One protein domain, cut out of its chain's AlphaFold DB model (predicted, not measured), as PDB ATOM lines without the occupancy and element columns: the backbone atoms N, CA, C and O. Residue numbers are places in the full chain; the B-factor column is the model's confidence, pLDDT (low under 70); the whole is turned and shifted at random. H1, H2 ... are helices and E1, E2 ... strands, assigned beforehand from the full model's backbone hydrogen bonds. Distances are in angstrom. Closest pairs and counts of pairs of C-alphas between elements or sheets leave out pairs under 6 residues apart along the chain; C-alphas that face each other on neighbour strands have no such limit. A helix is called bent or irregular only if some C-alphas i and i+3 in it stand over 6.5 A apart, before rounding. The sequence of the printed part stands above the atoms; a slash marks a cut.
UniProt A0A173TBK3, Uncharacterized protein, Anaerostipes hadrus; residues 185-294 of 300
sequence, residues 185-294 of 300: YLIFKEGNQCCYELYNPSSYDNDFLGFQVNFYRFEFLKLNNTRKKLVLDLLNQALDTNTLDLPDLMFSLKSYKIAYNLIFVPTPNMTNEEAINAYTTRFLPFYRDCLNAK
ATOM      1  N   TYR A 185      35.837-107.421   7.339       82.44
ATOM      2  CA  TYR A 185      37.098-107.362   8.073       82.44
ATOM      3  C   TYR A 185      36.974-106.336   9.190       82.44
ATOM      4  O   TYR A 185      36.646-105.181   8.919       82.44
ATOM      5  N   LEU A 186      37.228-106.733  10.433       84.38
ATOM      6  CA  LEU A 186      37.325-105.802  11.553       84.38
ATOM      7  C   LEU A 186      38.677-105.088  11.521       84.38
ATOM      8  O   LEU A 186      39.690-105.673  11.141       84.38
ATOM      9  N   ILE A 187      38.677-103.813  11.904       82.88
ATOM     10  CA  ILE A 187      39.861-102.951  11.908       82.88
ATOM     11  C   ILE A 187      40.284-102.705  13.348       82.88
ATOM     12  O   ILE A 187      39.495-102.209  14.159       82.88
ATOM     13  N   PHE A 188      41.553-102.968  13.627       80.31
ATOM     14  CA  PHE A 188      42.186-102.771  14.925       80.31
ATOM     15  C   PHE A 188      43.371-101.822  14.800       80.31
ATOM     16  O   PHE A 188      43.929-101.627  13.718       80.31
ATOM     17  N   LYS A 189      43.765-101.228  15.926       73.19
ATOM     18  CA  LYS A 189      44.965-100.399  16.005       73.19
ATOM     19  C   LYS A 189      45.964-101.039  16.952       73.19
ATOM     20  O   LYS A 189      45.714-101.128  18.150       73.19
ATOM     21  N   GLU A 190      47.111-101.413  16.406       70.38
ATOM     22  CA  GLU A 190      48.244-101.938  17.161       70.38
ATOM     23  C   GLU A 190      49.402-100.958  17.062       70.38
ATOM     24  O   GLU A 190      50.090-100.850  16.048       70.38
ATOM     25  N   GLY A 191      49.570-100.157  18.116       67.50
ATOM     26  CA  GLY A 191      50.513 -99.043  18.097       67.50
ATOM     27  C   GLY A 191      50.169 -98.040  16.990       67.50
ATOM     28  O   GLY A 191      49.128 -97.379  17.042       67.50
ATOM     29  N   ASN A 192      51.050 -97.931  15.991       57.03
ATOM     30  CA  ASN A 192      50.887 -97.042  14.834       57.03
ATOM     31  C   ASN A 192      50.355 -97.751  13.579       57.03
ATOM     32  O   ASN A 192      50.139 -97.086  12.567       57.03
ATOM     33  N   GLN A 193      50.150 -99.069  13.625       56.25
ATOM     34  CA  GLN A 193      49.702 -99.853  12.477       56.25
ATOM     35  C   GLN A 193      48.212-100.197  12.590       56.25
ATOM     36  O   GLN A 193      47.680-100.437  13.677       56.25
ATOM     37  N   CYS A 194      47.534-100.190  11.441       64.12
ATOM     38  CA  CYS A 194      46.163-100.669  11.313       64.12
ATOM     39  C   CYS A 194      46.201-102.154  10.955       64.12
ATOM     40  O   CYS A 194      46.664-102.510   9.871       64.12
ATOM     41  N   CYS A 195      45.692-102.997  11.844       69.19
ATOM     42  CA  CYS A 195      45.568-104.432  11.622       69.19
ATOM     43  C   CYS A 195      44.142-104.764  11.180       69.19
ATOM     44  O   CYS A 195      43.188-104.059  11.526       69.19
ATOM     45  N   TYR A 196      44.001-105.842  10.415       76.50
ATOM     46  CA  TYR A 196      42.714-106.334   9.942       76.50
ATOM     47  C   TYR A 196      42.571-107.792  10.333       76.50
ATOM     48  O   TYR A 196      43.515-108.566  10.176       76.50
ATOM     49  N   GLU A 197      41.382-108.168  10.777       77.19
ATOM     50  CA  GLU A 197      41.043-109.569  11.001       77.19
ATOM     51  C   GLU A 197      39.726-109.881  10.313       77.19
ATOM     52  O   GLU A 197      38.809-109.056  10.278       77.19
ATOM     53  N   LEU A 198      39.635-111.077   9.738       80.50
ATOM     54  CA  LEU A 198      38.383-111.552   9.176       80.50
ATOM     55  C   LEU A 198      37.351-111.666  10.302       80.50
ATOM     56  O   LEU A 198      37.596-112.331  11.308       80.50
ATOM     57  N   TYR A 199      36.194-111.033  10.123       81.12
ATOM     58  CA  TYR A 199      35.146-111.056  11.131       81.12
ATOM     59  C   TYR A 199      34.619-112.480  11.327       81.12
ATOM     60  O   TYR A 199      34.129-113.106  10.385       81.12
ATOM     61  N   ASN A 200      34.709-112.972  12.563       78.50
ATOM     62  CA  ASN A 200      34.154-114.250  12.982       78.50
ATOM     63  C   ASN A 200      33.169-114.025  14.146       78.50
ATOM     64  O   ASN A 200      33.604-113.615  15.225       78.50
ATOM     65  N   PRO A 201      31.872-114.349  13.980       75.12
ATOM     66  CA  PRO A 201      30.868-114.241  15.045       75.12
ATOM     67  C   PRO A 201      31.222-115.015  16.322       75.12
ATOM     68  O   PRO A 201      30.778-114.656  17.410       75.12
ATOM     69  N   SER A 202      32.027-116.076  16.195       69.88
ATOM     70  CA  SER A 202      32.397-116.978  17.295       69.88
ATOM     71  C   SER A 202      33.571-116.462  18.134       69.88
ATOM     72  O   SER A 202      33.787-116.933  19.249       69.88
ATOM     73  N   SER A 203      34.355-115.523  17.598       65.75
ATOM     74  CA  SER A 203      35.563-114.990  18.229       65.75
ATOM     75  C   SER A 203      35.776-113.551  17.764       65.75
ATOM     76  O   SER A 203      36.484-113.304  16.787       65.75
ATOM     77  N   TYR A 204      35.126-112.603  18.436       66.31
ATOM     78  CA  TYR A 204      35.295-111.184  18.150       66.31
ATOM     79  C   TYR A 204      35.906-110.461  19.344       66.31
ATOM     80  O   TYR A 204      35.528-110.681  20.497       66.31
ATOM     81  N   ASP A 205      36.847-109.574  19.048       65.75
ATOM     82  CA  ASP A 205      37.389-108.644  20.021       65.75
ATOM     83  C   ASP A 205      36.510-107.383  20.061       65.75
ATOM     84  O   ASP A 205      36.109-106.831  19.033       65.75
ATOM     85  N   ASN A 206      36.200-106.920  21.272       67.75
ATOM     86  CA  ASN A 206      35.457-105.686  21.482       67.75
ATOM     87  C   ASN A 206      36.306-104.443  21.201       67.75
ATOM     88  O   ASN A 206      35.755-103.349  21.228       67.75
ATOM     89  N   ASP A 207      37.601-104.555  20.917       76.00
ATOM     90  CA  ASP A 207      38.484-103.401  20.719       76.00
ATOM     91  C   ASP A 207      38.593-102.908  19.271       76.00
ATOM     92  O   ASP A 207      39.349-101.978  18.984       76.00
ATOM     93  N   PHE A 208      37.744-103.411  18.369       83.38
ATOM     94  CA  PHE A 208      37.690-102.902  17.000       83.38
ATOM     95  C   PHE A 208      37.327-101.405  16.949       83.38
ATOM     96  O   PHE A 208      36.555-100.872  17.763       83.38
ATOM     97  N   LEU A 209      37.901-100.731  15.954       82.12
ATOM     98  CA  LEU A 209      37.687 -99.318  15.635       82.12
ATOM     99  C   LEU A 209      36.742 -99.125  14.453       82.12
ATOM    100  O   LEU A 209      36.196 -98.044  14.258       82.12
ATOM    101  N   GLY A 210      36.561-100.161  13.648       86.06
ATOM    102  CA  GLY A 210      35.830-100.086  12.401       86.06
ATOM    103  C   GLY A 210      35.690-101.446  11.754       86.06
ATOM    104  O   GLY A 210      36.175-102.449  12.276       86.06
ATOM    105  N   PHE A 211      35.059-101.459  10.591       86.31
ATOM    106  CA  PHE A 211      35.078-102.613   9.711       86.31
ATOM    107  C   PHE A 211      35.200-102.167   8.255       86.31
ATOM    108  O   PHE A 211      34.892-101.029   7.895       86.31
ATOM    109  N   GLN A 212      35.653-103.074   7.406       83.19
ATOM    110  CA  GLN A 212      35.746-102.882   5.971       83.19
ATOM    111  C   GLN A 212      35.033-104.022   5.260       83.19
ATOM    112  O   GLN A 212      35.204-105.189   5.613       83.19
ATOM    113  N   VAL A 213      34.264-103.672   4.231       82.25
ATOM    114  CA  VAL A 213      33.709-104.634   3.279       82.25
ATOM    115  C   VAL A 213      34.024-104.161   1.876       82.25
ATOM    116  O   VAL A 213      33.703-103.031   1.503       82.25
ATOM    117  N   ASN A 214      34.650-105.030   1.083       78.75
ATOM    118  CA  ASN A 214      35.187-104.664  -0.226       78.75
ATOM    119  C   ASN A 214      36.108-103.431  -0.096       78.75
ATOM    120  O   ASN A 214      37.076-103.454   0.665       78.75
ATOM    121  N   PHE A 215      35.781-102.353  -0.808       77.75
ATOM    122  CA  PHE A 215      36.487-101.070  -0.785       77.75
ATOM    123  C   PHE A 215      35.800-100.003   0.090       77.75
ATOM    124  O   PHE A 215      36.235 -98.851   0.111       77.75
ATOM    125  N   TYR A 216      34.724-100.363   0.803       81.50
ATOM    126  CA  TYR A 216      34.024 -99.481   1.738       81.50
ATOM    127  C   TYR A 216      34.558 -99.691   3.150       81.50
ATOM    128  O   TYR A 216      34.344-100.743   3.758       81.50
ATOM    129  N   ARG A 217      35.228 -98.674   3.684       82.31
ATOM    130  CA  ARG A 217      35.752 -98.686   5.045       82.31
ATOM    131  C   ARG A 217      34.920 -97.791   5.955       82.31
ATOM    132  O   ARG A 217      34.743 -96.610   5.669       82.31
ATOM    133  N   PHE A 218      34.475 -98.356   7.070       83.94
ATOM    134  CA  PHE A 218      33.748 -97.675   8.131       83.94
ATOM    135  C   PHE A 218      34.651 -97.553   9.356       83.94
ATOM    136  O   PHE A 218      34.966 -98.556   9.992       83.94
ATOM    137  N   GLU A 219      35.057 -96.334   9.703       82.81
ATOM    138  CA  GLU A 219      35.845 -96.059  10.911       82.81
ATOM    139  C   GLU A 219      34.998 -95.307  11.934       82.81
ATOM    140  O   GLU A 219      34.503 -94.213  11.667       82.81
ATOM    141  N   PHE A 220      34.825 -95.867  13.124       82.81
ATOM    142  CA  PHE A 220      34.014 -95.262  14.169       82.81
ATOM    143  C   PHE A 220      34.841 -94.319  15.039       82.81
ATOM    144  O   PHE A 220      35.890 -94.680  15.561       82.81
ATOM    145  N   LEU A 221      34.336 -93.107  15.272       70.44
ATOM    146  CA  LEU A 221      35.059 -92.117  16.080       70.44
ATOM    147  C   LEU A 221      35.102 -92.448  17.568       70.44
ATOM    148  O   LEU A 221      36.066 -92.131  18.260       70.44
ATOM    149  N   LYS A 222      33.985 -92.965  18.090       71.12
ATOM    150  CA  LYS A 222      33.812 -93.266  19.511       71.12
ATOM    151  C   LYS A 222      32.639 -94.218  19.705       71.12
ATOM    152  O   LYS A 222      31.474 -93.808  19.687       71.12
ATOM    153  N   LEU A 223      32.954 -95.489  19.915       74.00
ATOM    154  CA  LEU A 223      31.985 -96.510  20.296       74.00
ATOM    155  C   LEU A 223      32.187 -96.886  21.764       74.00
ATOM    156  O   LEU A 223      33.288 -97.242  22.172       74.00
ATOM    157  N   ASN A 224      31.115 -96.820  22.551       79.25
ATOM    158  CA  ASN A 224      31.075 -97.484  23.851       79.25
ATOM    159  C   ASN A 224      30.749 -98.975  23.657       79.25
ATOM    160  O   ASN A 224      30.214 -99.362  22.617       79.25
ATOM    161  N   ASN A 225      31.004 -99.802  24.671       81.00
ATOM    162  CA  ASN A 225      30.806-101.256  24.583       81.00
ATOM    163  C   ASN A 225      29.376-101.644  24.161       81.00
ATOM    164  O   ASN A 225      29.192-102.590  23.406       81.00
ATOM    165  N   THR A 226      28.361-100.879  24.577       81.31
ATOM    166  CA  THR A 226      26.964-101.102  24.168       81.31
ATOM    167  C   THR A 226      26.755-100.896  22.668       81.31
ATOM    168  O   THR A 226      26.133-101.728  22.019       81.31
ATOM    169  N   ARG A 227      27.284 -99.812  22.089       80.94
ATOM    170  CA  ARG A 227      27.176 -99.558  20.646       80.94
ATOM    171  C   ARG A 227      28.049-100.505  19.835       80.94
ATOM    172  O   ARG A 227      27.654-100.849  18.732       80.94
ATOM    173  N   LYS A 228      29.193-100.947  20.373       82.81
ATOM    174  CA  LYS A 228      30.008-101.989  19.732       82.81
ATOM    175  C   LYS A 228      29.210-103.279  19.564       82.81
ATOM    176  O   LYS A 228      29.163-103.795  18.456       82.81
ATOM    177  N   LYS A 229      28.499-103.719  20.609       83.62
ATOM    178  CA  LYS A 229      27.585-104.869  20.524       83.62
ATOM    179  C   LYS A 229      26.510-104.677  19.457       83.62
ATOM    180  O   LYS A 229      26.374-105.539  18.610       83.62
ATOM    181  N   LEU A 230      25.853-103.513  19.411       84.12
ATOM    182  CA  LEU A 230      24.860-103.224  18.363       84.12
ATOM    183  C   LEU A 230      25.441-103.311  16.943       84.12
ATOM    184  O   LEU A 230      24.775-103.805  16.041       84.12
ATOM    185  N   VAL A 231      26.672-102.834  16.726       84.19
ATOM    186  CA  VAL A 231      27.348-102.970  15.425       84.19
ATOM    187  C   VAL A 231      27.616-104.438  15.111       84.19
ATOM    188  O   VAL A 231      27.338-104.871  14.000       84.19
ATOM    189  N   LEU A 232      28.119-105.209  16.073       85.94
ATOM    190  CA  LEU A 232      28.381-106.638  15.892       85.94
ATOM    191  C   LEU A 232      27.093-107.427  15.623       85.94
ATOM    192  O   LEU A 232      27.089-108.279  14.744       85.94
ATOM    193  N   ASP A 233      25.993-107.097  16.299       84.56
ATOM    194  CA  ASP A 233      24.677-107.702  16.067       84.56
ATOM    195  C   ASP A 233      24.183-107.432  14.636       84.56
ATOM    196  O   ASP A 233      23.708-108.347  13.966       84.56
ATOM    197  N   LEU A 234      24.367-106.204  14.130       84.31
ATOM    198  CA  LEU A 234      24.066-105.867  12.732       84.31
ATOM    199  C   LEU A 234      24.932-106.660  11.745       84.31
ATOM    200  O   LEU A 234      24.436-107.115  10.714       84.31
ATOM    201  N   LEU A 235      26.222-106.830  12.046       84.69
ATOM    202  CA  LEU A 235      27.132-107.611  11.204       84.69
ATOM    203  C   LEU A 235      26.786-109.107  11.236       84.69
ATOM    204  O   LEU A 235      26.839-109.753  10.194       84.69
ATOM    205  N   ASN A 236      26.390-109.645  12.393       83.12
ATOM    206  CA  ASN A 236      25.920-111.026  12.534       83.12
ATOM    207  C   ASN A 236      24.654-111.262  11.716       83.12
ATOM    208  O   ASN A 236      24.607-112.203  10.930       83.12
ATOM    209  N   GLN A 237      23.678-110.358  11.814       78.06
ATOM    210  CA  GLN A 237      22.455-110.441  11.020       78.06
ATOM    211  C   GLN A 237      22.760-110.453   9.516       78.06
ATOM    212  O   GLN A 237      22.181-111.245   8.778       78.06
ATOM    213  N   ALA A 238      23.688-109.609   9.063       73.88
ATOM    214  CA  ALA A 238      24.073-109.556   7.657       73.88
ATOM    215  C   ALA A 238      24.829-110.809   7.175       73.88
ATOM    216  O   ALA A 238      24.720-111.172   6.002       73.88
ATOM    217  N   LEU A 239      25.594-111.461   8.060       73.88
ATOM    218  CA  LEU A 239      26.236-112.745   7.773       73.88
ATOM    219  C   LEU A 239      25.211-113.879   7.687       73.88
ATOM    220  O   LEU A 239      25.269-114.668   6.746       73.88
ATOM    221  N   ASP A 240      24.255-113.931   8.616       68.69
ATOM    222  CA  ASP A 240      23.222-114.972   8.659       68.69
ATOM    223  C   ASP A 240      22.305-114.923   7.429       68.69
ATOM    224  O   ASP A 240      21.895-115.960   6.905       68.69
ATOM    225  N   THR A 241      22.003-113.720   6.928       61.75
ATOM    226  CA  THR A 241      21.164-113.548   5.735       61.75
ATOM    227  C   THR A 241      21.948-113.590   4.422       61.75
ATOM    228  O   THR A 241      21.326-113.588   3.362       61.75
ATOM    229  N   ASN A 242      23.290-113.628   4.451       63.59
ATOM    230  CA  ASN A 242      24.170-113.477   3.277       63.59
ATOM    231  C   ASN A 242      23.902-112.208   2.435       63.59
ATOM    232  O   ASN A 242      24.349-112.094   1.291       63.59
ATOM    233  N   THR A 243      23.183-111.234   2.991       59.38
ATOM    234  CA  THR A 243      22.771-110.003   2.311       59.38
ATOM    235  C   THR A 243      23.288-108.816   3.102       59.38
ATOM    236  O   THR A 243      22.558-108.196   3.877       59.38
ATOM    237  N   LEU A 244      24.564-108.482   2.922       68.00
ATOM    238  CA  LEU A 244      25.062-107.211   3.427       68.00
ATOM    239  C   LEU A 244      24.613-106.086   2.488       68.00
ATOM    240  O   LEU A 244      25.332-105.711   1.560       68.00
ATOM    241  N   ASP A 245      23.423-105.552   2.743       76.44
ATOM    242  CA  ASP A 245      22.944-104.347   2.076       76.44
ATOM    243  C   ASP A 245      23.537-103.106   2.772       76.44
ATOM    244  O   ASP A 245      23.221-102.776   3.919       76.44
ATOM    245  N   LEU A 246      24.480-102.444   2.094       77.88
ATOM    246  CA  LEU A 246      25.202-101.281   2.620       77.88
ATOM    247  C   LEU A 246      24.257-100.114   2.988       77.88
ATOM    248  O   LEU A 246      24.429 -99.548   4.072       77.88
ATOM    249  N   PRO A 247      23.266 -99.742   2.151       79.00
ATOM    250  CA  PRO A 247      22.178 -98.838   2.521       79.00
ATOM    251  C   PRO A 247      21.490 -99.164   3.854       79.00
ATOM    252  O   PRO A 247      21.397 -98.283   4.715       79.00
ATOM    253  N   ASP A 248      21.054-100.410   4.055       79.44
ATOM    254  CA  ASP A 248      20.330-100.832   5.264       79.44
ATOM    255  C   ASP A 248      21.226-100.802   6.504       79.44
ATOM    256  O   ASP A 248      20.817-100.352   7.584       79.44
ATOM    257  N   LEU A 249      22.490-101.199   6.338       81.69
ATOM    258  CA  LEU A 249      23.505-101.085   7.379       81.69
ATOM    259  C   LEU A 249      23.705 -99.622   7.790       81.69
ATOM    260  O   LEU A 249      23.695 -99.302   8.979       81.69
ATOM    261  N   MET A 250      23.830 -98.706   6.827       78.81
ATOM    262  CA  MET A 250      23.988 -97.274   7.107       78.81
ATOM    263  C   MET A 250      22.741 -96.666   7.751       78.81
ATOM    264  O   MET A 250      22.858 -95.850   8.671       78.81
ATOM    265  N   PHE A 251      21.547 -97.081   7.323       78.25
ATOM    266  CA  PHE A 251      20.298 -96.670   7.958       78.25
ATOM    267  C   PHE A 251      20.239 -97.120   9.424       78.25
ATOM    268  O   PHE A 251      19.886 -96.329  10.304       78.25
ATOM    269  N   SER A 252      20.672 -98.349   9.700       81.00
ATOM    270  CA  SER A 252      20.752 -98.907  11.052       81.00
ATOM    271  C   SER A 252      21.795 -98.188  11.914       81.00
ATOM    272  O   SER A 252      21.509 -97.775  13.037       81.00
ATOM    273  N   LEU A 253      22.991 -97.917  11.386       81.19
ATOM    274  CA  LEU A 253      24.011 -97.138  12.103       81.19
ATOM    275  C   LEU A 253      23.507 -95.728  12.455       81.19
ATOM    276  O   LEU A 253      23.728 -95.237  13.571       81.19
ATOM    277  N   LYS A 254      22.772 -95.089  11.537       79.75
ATOM    278  CA  LYS A 254      22.130 -93.792  11.774       79.75
ATOM    279  C   LYS A 254      21.047 -93.875  12.850       79.75
ATOM    280  O   LYS A 254      21.001 -92.988  13.708       79.75
ATOM    281  N   SER A 255      20.187 -94.897  12.827       79.62
ATOM    282  CA  SER A 255      19.106 -95.062  13.812       79.62
ATOM    283  C   SER A 255      19.666 -95.212  15.233       79.62
ATOM    284  O   SER A 255      19.181 -94.561  16.164       79.62
ATOM    285  N   TYR A 256      20.787 -95.924  15.376       77.50
ATOM    286  CA  TYR A 256      21.533 -96.058  16.631       77.50
ATOM    287  C   TYR A 256      22.395 -94.838  16.998       77.50
ATOM    288  O   TYR A 256      23.056 -94.834  18.043       77.50
ATOM    289  N   LYS A 257      22.375 -93.773  16.184       78.31
ATOM    290  CA  LYS A 257      23.175 -92.546  16.366       78.31
ATOM    291  C   LYS A 257      24.674 -92.846  16.501       78.31
ATOM    292  O   LYS A 257      25.371 -92.234  17.320       78.31
ATOM    293  N   ILE A 258      25.160 -93.808  15.721       75.88
ATOM    294  CA  ILE A 258      26.569 -94.189  15.671       75.88
ATOM    295  C   ILE A 258      27.267 -93.310  14.635       75.88
ATOM    296  O   ILE A 258      26.870 -93.260  13.475       75.88
ATOM    297  N   ALA A 259      28.305 -92.594  15.067       78.00
ATOM    298  CA  ALA A 259      29.110 -91.757  14.189       78.00
ATOM    299  C   ALA A 259      30.273 -92.567  13.608       78.00
ATOM    300  O   ALA A 259      31.039 -93.183  14.355       78.00
ATOM    301  N   TYR A 260      30.412 -92.526  12.287       78.94
ATOM    302  CA  TYR A 260      31.461 -93.199  11.530       78.94
ATOM    303  C   TYR A 260      31.967 -92.289  10.412       78.94
ATOM    304  O   TYR A 260      31.230 -91.412   9.973       78.94
ATOM    305  N   ASN A 261      33.196 -92.520   9.955       78.62
ATOM    306  CA  ASN A 261      33.766 -92.034   8.705       78.62
ATOM    307  C   ASN A 261      33.612 -93.127   7.646       78.62
ATOM    308  O   ASN A 261      33.936 -94.284   7.912       78.62
ATOM    309  N   LEU A 262      33.142 -92.756   6.454       81.75
ATOM    310  CA  LEU A 262      33.112 -93.646   5.293       81.75
ATOM    311  C   LEU A 262      34.261 -93.277   4.353       81.75
ATOM    312  O   LEU A 262      34.307 -92.157   3.843       81.75
ATOM    313  N   ILE A 263      35.180 -94.215   4.139       78.38
ATOM    314  CA  ILE A 263      36.431 -94.004   3.404       78.38
ATOM    315  C   ILE A 263      36.532 -95.041   2.283       78.38
ATOM    316  O   ILE A 263      36.146 -96.198   2.458       78.38
ATOM    317  N   PHE A 264      37.050 -94.624   1.127       76.25
ATOM    318  CA  PHE A 264      37.445 -95.543   0.065       76.25
ATOM    319  C   PHE A 264      38.849 -96.066   0.350       76.25
ATOM    320  O   PHE A 264      39.785 -95.274   0.458       76.25
ATOM    321  N   VAL A 265      38.996 -97.385   0.447       75.44
ATOM    322  CA  VAL A 265      40.307 -98.032   0.569       75.44
ATOM    323  C   VAL A 265      40.400 -99.142  -0.474       75.44
ATOM    324  O   VAL A 265      39.618-100.094  -0.400       75.44
ATOM    325  N   PRO A 266      41.315 -99.041  -1.457       69.00
ATOM    326  CA  PRO A 266      41.512-100.105  -2.428       69.00
ATOM    327  C   PRO A 266      42.014-101.365  -1.720       69.00
ATOM    328  O   PRO A 266      42.842-101.303  -0.810       69.00
ATOM    329  N   THR A 267      41.495-102.524  -2.117       70.19
ATOM    330  CA  THR A 267      41.992-103.801  -1.591       70.19
ATOM    331  C   THR A 267      43.392-104.085  -2.149       70.19
ATOM    332  O   THR A 267      43.635-103.711  -3.295       70.19
ATOM    333  N   PRO A 268      44.273-104.810  -1.434       62.47
ATOM    334  CA  PRO A 268      45.666-105.044  -1.849       62.47
ATOM    335  C   PRO A 268      45.849-105.625  -3.259       62.47
ATOM    336  O   PRO A 268      46.884-105.427  -3.880       62.47
ATOM    337  N   ASN A 269      44.836-106.324  -3.773       66.69
ATOM    338  CA  ASN A 269      44.873-106.972  -5.083       66.69
ATOM    339  C   ASN A 269      44.338-106.106  -6.230       66.69
ATOM    340  O   ASN A 269      44.344-106.566  -7.369       66.69
ATOM    341  N   MET A 270      43.797-104.919  -5.945       67.69
ATOM    342  CA  MET A 270      43.265-104.046  -6.989       67.69
ATOM    343  C   MET A 270      44.406-103.351  -7.712       67.69
ATOM    344  O   MET A 270      45.255-102.713  -7.090       67.69
ATOM    345  N   THR A 271      44.378-103.413  -9.038       72.12
ATOM    346  CA  THR A 271      45.211-102.537  -9.860       72.12
ATOM    347  C   THR A 271      44.760-101.081  -9.715       72.12
ATOM    348  O   THR A 271      43.615-100.791  -9.352       72.12
ATOM    349  N   ASN A 272      45.643-100.135 -10.043       68.81
ATOM    350  CA  ASN A 272      45.311 -98.707  -9.993       68.81
ATOM    351  C   ASN A 272      44.095 -98.360 -10.867       68.81
ATOM    352  O   ASN A 272      43.255 -97.556 -10.468       68.81
ATOM    353  N   GLU A 273      43.967 -98.986 -12.037       64.56
ATOM    354  CA  GLU A 273      42.843 -98.759 -12.949       64.56
ATOM    355  C   GLU A 273      41.523 -99.292 -12.372       64.56
ATOM    356  O   GLU A 273      40.510 -98.588 -12.376       64.56
ATOM    357  N   GLU A 274      41.538-100.491 -11.781       69.56
ATOM    358  CA  GLU A 274      40.375-101.056 -11.089       69.56
ATOM    359  C   GLU A 274      39.963-100.217  -9.876       69.56
ATOM    360  O   GLU A 274      38.770-100.009  -9.655       69.56
ATOM    361  N   ALA A 275      40.930 -99.692  -9.118       69.94
ATOM    362  CA  ALA A 275      40.668 -98.820  -7.979       69.94
ATOM    363  C   ALA A 275      40.021 -97.494  -8.413       69.94
ATOM    364  O   ALA A 275      39.015 -97.083  -7.831       69.94
ATOM    365  N   ILE A 276      40.538 -96.848  -9.467       69.69
ATOM    366  CA  ILE A 276      39.958 -95.614 -10.028       69.69
ATOM    367  C   ILE A 276      38.543 -95.878 -10.550       69.69
ATOM    368  O   ILE A 276      37.618 -95.103 -10.280       69.69
ATOM    369  N   ASN A 277      38.349 -96.986 -11.266       69.19
ATOM    370  CA  ASN A 277      37.044 -97.369 -11.785       69.19
ATOM    371  C   ASN A 277      36.047 -97.644 -10.644       69.19
ATOM    372  O   ASN A 277      34.947 -97.095 -10.637       69.19
ATOM    373  N   ALA A 278      36.438 -98.414  -9.624       70.38
ATOM    374  CA  ALA A 278      35.600 -98.696  -8.457       70.38
ATOM    375  C   ALA A 278      35.250 -97.423  -7.669       70.38
ATOM    376  O   ALA A 278      34.102 -97.244  -7.249       70.38
ATOM    377  N   TYR A 279      36.212 -96.509  -7.514       69.25
ATOM    378  CA  TYR A 279      35.987 -95.228  -6.856       69.25
ATOM    379  C   TYR A 279      34.955 -94.377  -7.606       69.25
ATOM    380  O   TYR A 279      33.983 -93.903  -7.018       69.25
ATOM    381  N   THR A 280      35.141 -94.201  -8.916       64.19
ATOM    382  CA  THR A 280      34.316 -93.300  -9.736       64.19
ATOM    383  C   THR A 280      32.923 -93.850 -10.025       64.19
ATOM    384  O   THR A 280      31.959 -93.087  -9.987       64.19
ATOM    385  N   THR A 281      32.797 -95.154 -10.284       69.25
ATOM    386  CA  THR A 281      31.529 -95.765 -10.722       69.25
ATOM    387  C   THR A 281      30.687 -96.335  -9.589       69.25
ATOM    388  O   THR A 281      29.474 -96.445  -9.748       69.25
ATOM    389  N   ARG A 282      31.289 -96.694  -8.446       77.19
ATOM    390  CA  ARG A 282      30.568 -97.327  -7.326       77.19
ATOM    391  C   ARG A 282      30.619 -96.492  -6.056       77.19
ATOM    392  O   ARG A 282      29.572 -96.098  -5.549       77.19
ATOM    393  N   PHE A 283      31.818 -96.180  -5.566       77.06
ATOM    394  CA  PHE A 283      31.968 -95.502  -4.276       77.06
ATOM    395  C   PHE A 283      31.410 -94.076  -4.293       77.06
ATOM    396  O   PHE A 283      30.640 -93.702  -3.412       77.06
ATOM    397  N   LEU A 284      31.786 -93.266  -5.284       73.38
ATOM    398  CA  LEU A 284      31.434 -91.848  -5.330       73.38
ATOM    399  C   LEU A 284      29.925 -91.600  -5.533       73.38
ATOM    400  O   LEU A 284      29.389 -90.740  -4.825       73.38
ATOM    401  N   PRO A 285      29.212 -92.333  -6.415       76.12
ATOM    402  CA  PRO A 285      27.752 -92.274  -6.484       76.12
ATOM    403  C   PRO A 285      27.099 -92.653  -5.153       76.12
ATOM    404  O   PRO A 285      26.342 -91.859  -4.600       76.12
ATOM    405  N   PHE A 286      27.498 -93.788  -4.568       78.62
ATOM    406  CA  PHE A 286      26.967 -94.248  -3.287       78.62
ATOM    407  C   PHE A 286      27.192 -93.233  -2.155       78.62
ATOM    408  O   PHE A 286      26.282 -92.917  -1.390       78.62
ATOM    409  N   TYR A 287      28.394 -92.662  -2.072       76.19
ATOM    410  CA  TYR A 287      28.738 -91.643  -1.083       76.19
ATOM    411  C   TYR A 287      27.871 -90.382  -1.231       76.19
ATOM    412  O   TYR A 287      27.407 -89.825  -0.230       76.19
ATOM    413  N   ARG A 288      27.601 -89.943  -2.471       73.69
ATOM    414  CA  ARG A 288      26.689 -88.818  -2.745       73.69
ATOM    415  C   ARG A 288      25.258 -89.133  -2.322       73.69
ATOM    416  O   ARG A 288      24.633 -88.294  -1.674       73.69
ATOM    417  N   ASP A 289      24.765 -90.328  -2.625       74.56
ATOM    418  CA  ASP A 289      23.418 -90.750  -2.233       74.56
ATOM    419  C   ASP A 289      23.269 -90.781  -0.709       74.56
ATOM    420  O   ASP A 289      22.289 -90.273  -0.158       74.56
ATOM    421  N   CYS A 290      24.298 -91.250  -0.004       72.25
ATOM    422  CA  CYS A 290      24.335 -91.255   1.456       72.25
ATOM    423  C   CYS A 290      24.324 -89.846   2.065       72.25
ATOM    424  O   CYS A 290      23.674 -89.622   3.094       72.25
ATOM    425  N   LEU A 291      25.016 -88.886   1.439       71.69
ATOM    426  CA  LEU A 291      24.967 -87.475   1.835       71.69
ATOM    427  C   LEU A 291      23.575 -86.874   1.601       71.69
ATOM    428  O   LEU A 291      23.028 -86.229   2.499       71.69
ATOM    429  N   ASN A 292      22.977 -87.129   0.434       70.81
ATOM    430  CA  ASN A 292      21.649 -86.629   0.069       70.81
ATOM    431  C   ASN A 292      20.556 -87.173   1.001       70.81
ATOM    432  O   ASN A 292      19.728 -86.416   1.510       70.81
ATOM    433  N   ALA A 293      20.605 -88.470   1.308       64.88
ATOM    434  CA  ALA A 293      19.695 -89.134   2.240       64.88
ATOM    435  C   ALA A 293      19.991 -88.804   3.721       64.88
ATOM    436  O   ALA A 293      19.326 -89.304   4.641       64.88
ATOM    437  N   LYS A 294      20.996 -87.952   3.986       67.44
ATOM    438  CA  LYS A 294      21.478 -87.601   5.332       67.44
ATOM    439  C   LYS A 294      21.779 -88.853   6.163       67.44
ATOM    440  O   LYS A 294      21.549 -88.851   7.374       67.44
TER     441      LYS A 294
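AT A GLANCE: This is residues 185 to 294 of the 300 residues of an uncharacterized protein of Anaerostipes hadrus (UniProt A0A173TBK3). A strongly twisted and curled sheet of five strands is only grazed by the helical hairpin of H1 and H2, while a long bent helix, H3, runs past its E5 edge, where arm H3b grazes the sheet and arm H3a lies farthest out. The printed part has 110 residues, with the elements E1 E2 E3 E4 H1 H2 E5 H3 along the chain, a mixed class. The sheet's order is E2 E1 E3 E4 E5, antiparallel throughout. The whole is compact, with a radius of gyration of the C-alphas of 14.2 A and spans of 38 by 33 by 27 A.

HOW THE PARTS SIT: Start at inner strands E3, residues 210 to 213, and E4, residues 216 to 220, a hairpin with N 218 and O 211 2.8 A apart. Beside E3 you find E1, residues 185 to 190, with N 187 and O 210 2.9 A apart; E1 forms a hairpin with edge strand E2, residues 193 to 198, with N 188 and O 195 2.9 A apart. Beside E4 is edge strand E5, residues 260 to 264, with N 261 and O 219 2.7 A apart. H1, residues 225 to 240, and H2, residues 246 to 255, only graze the sheet. They only just touch, with 3 pairs of C-alphas within 8 A, by residues 231 to 234 of H1 alone; the closest C-alphas, of Leu 234 and Leu 249, are 7.2 A apart. Their tilt is shallow, 28 degrees, opposite ways. H3, residues 272 to 292, was assigned as one helix by its hydrogen bonds but is bent, with C-alphas 281 and 284 6.7 A apart; its arms, H3a, residues 272 to 281, and H3b, residues 284 to 292, stand at a shallow tilt of 33 degrees, only just short of steep. H3b only grazes the sheet and is close to but not clearly touching H2, the closest C-alphas, of Pro 247 and Cys 290, being 8.0 A apart. H3a and H1 are apart. In H1, H2, H3a and H3b, every O i to N i+4 pair is within hydrogen-bond range.

IN THESE COORDINATES: Find C-alpha 185 at (37.098, -107.362, 8.073), where E1 begins. H1 runs 22.3 A from C-alpha 225 at (30.806, -101.256, 24.583). H3b ends at C-alpha 292, (21.649, -86.629, 0.069).

THE WHOLE: The two farthest C-alphas, of Thr 226 and Glu 273, are 40.4 A apart. The printed part has no cut; the link E2 to E3, with 11 residues, is long. Mean pLDDT of the printed part is 75.3; look for values under 70 at residues 191 to 195, 202 to 206, 240 to 244 and 272 to 277, among others.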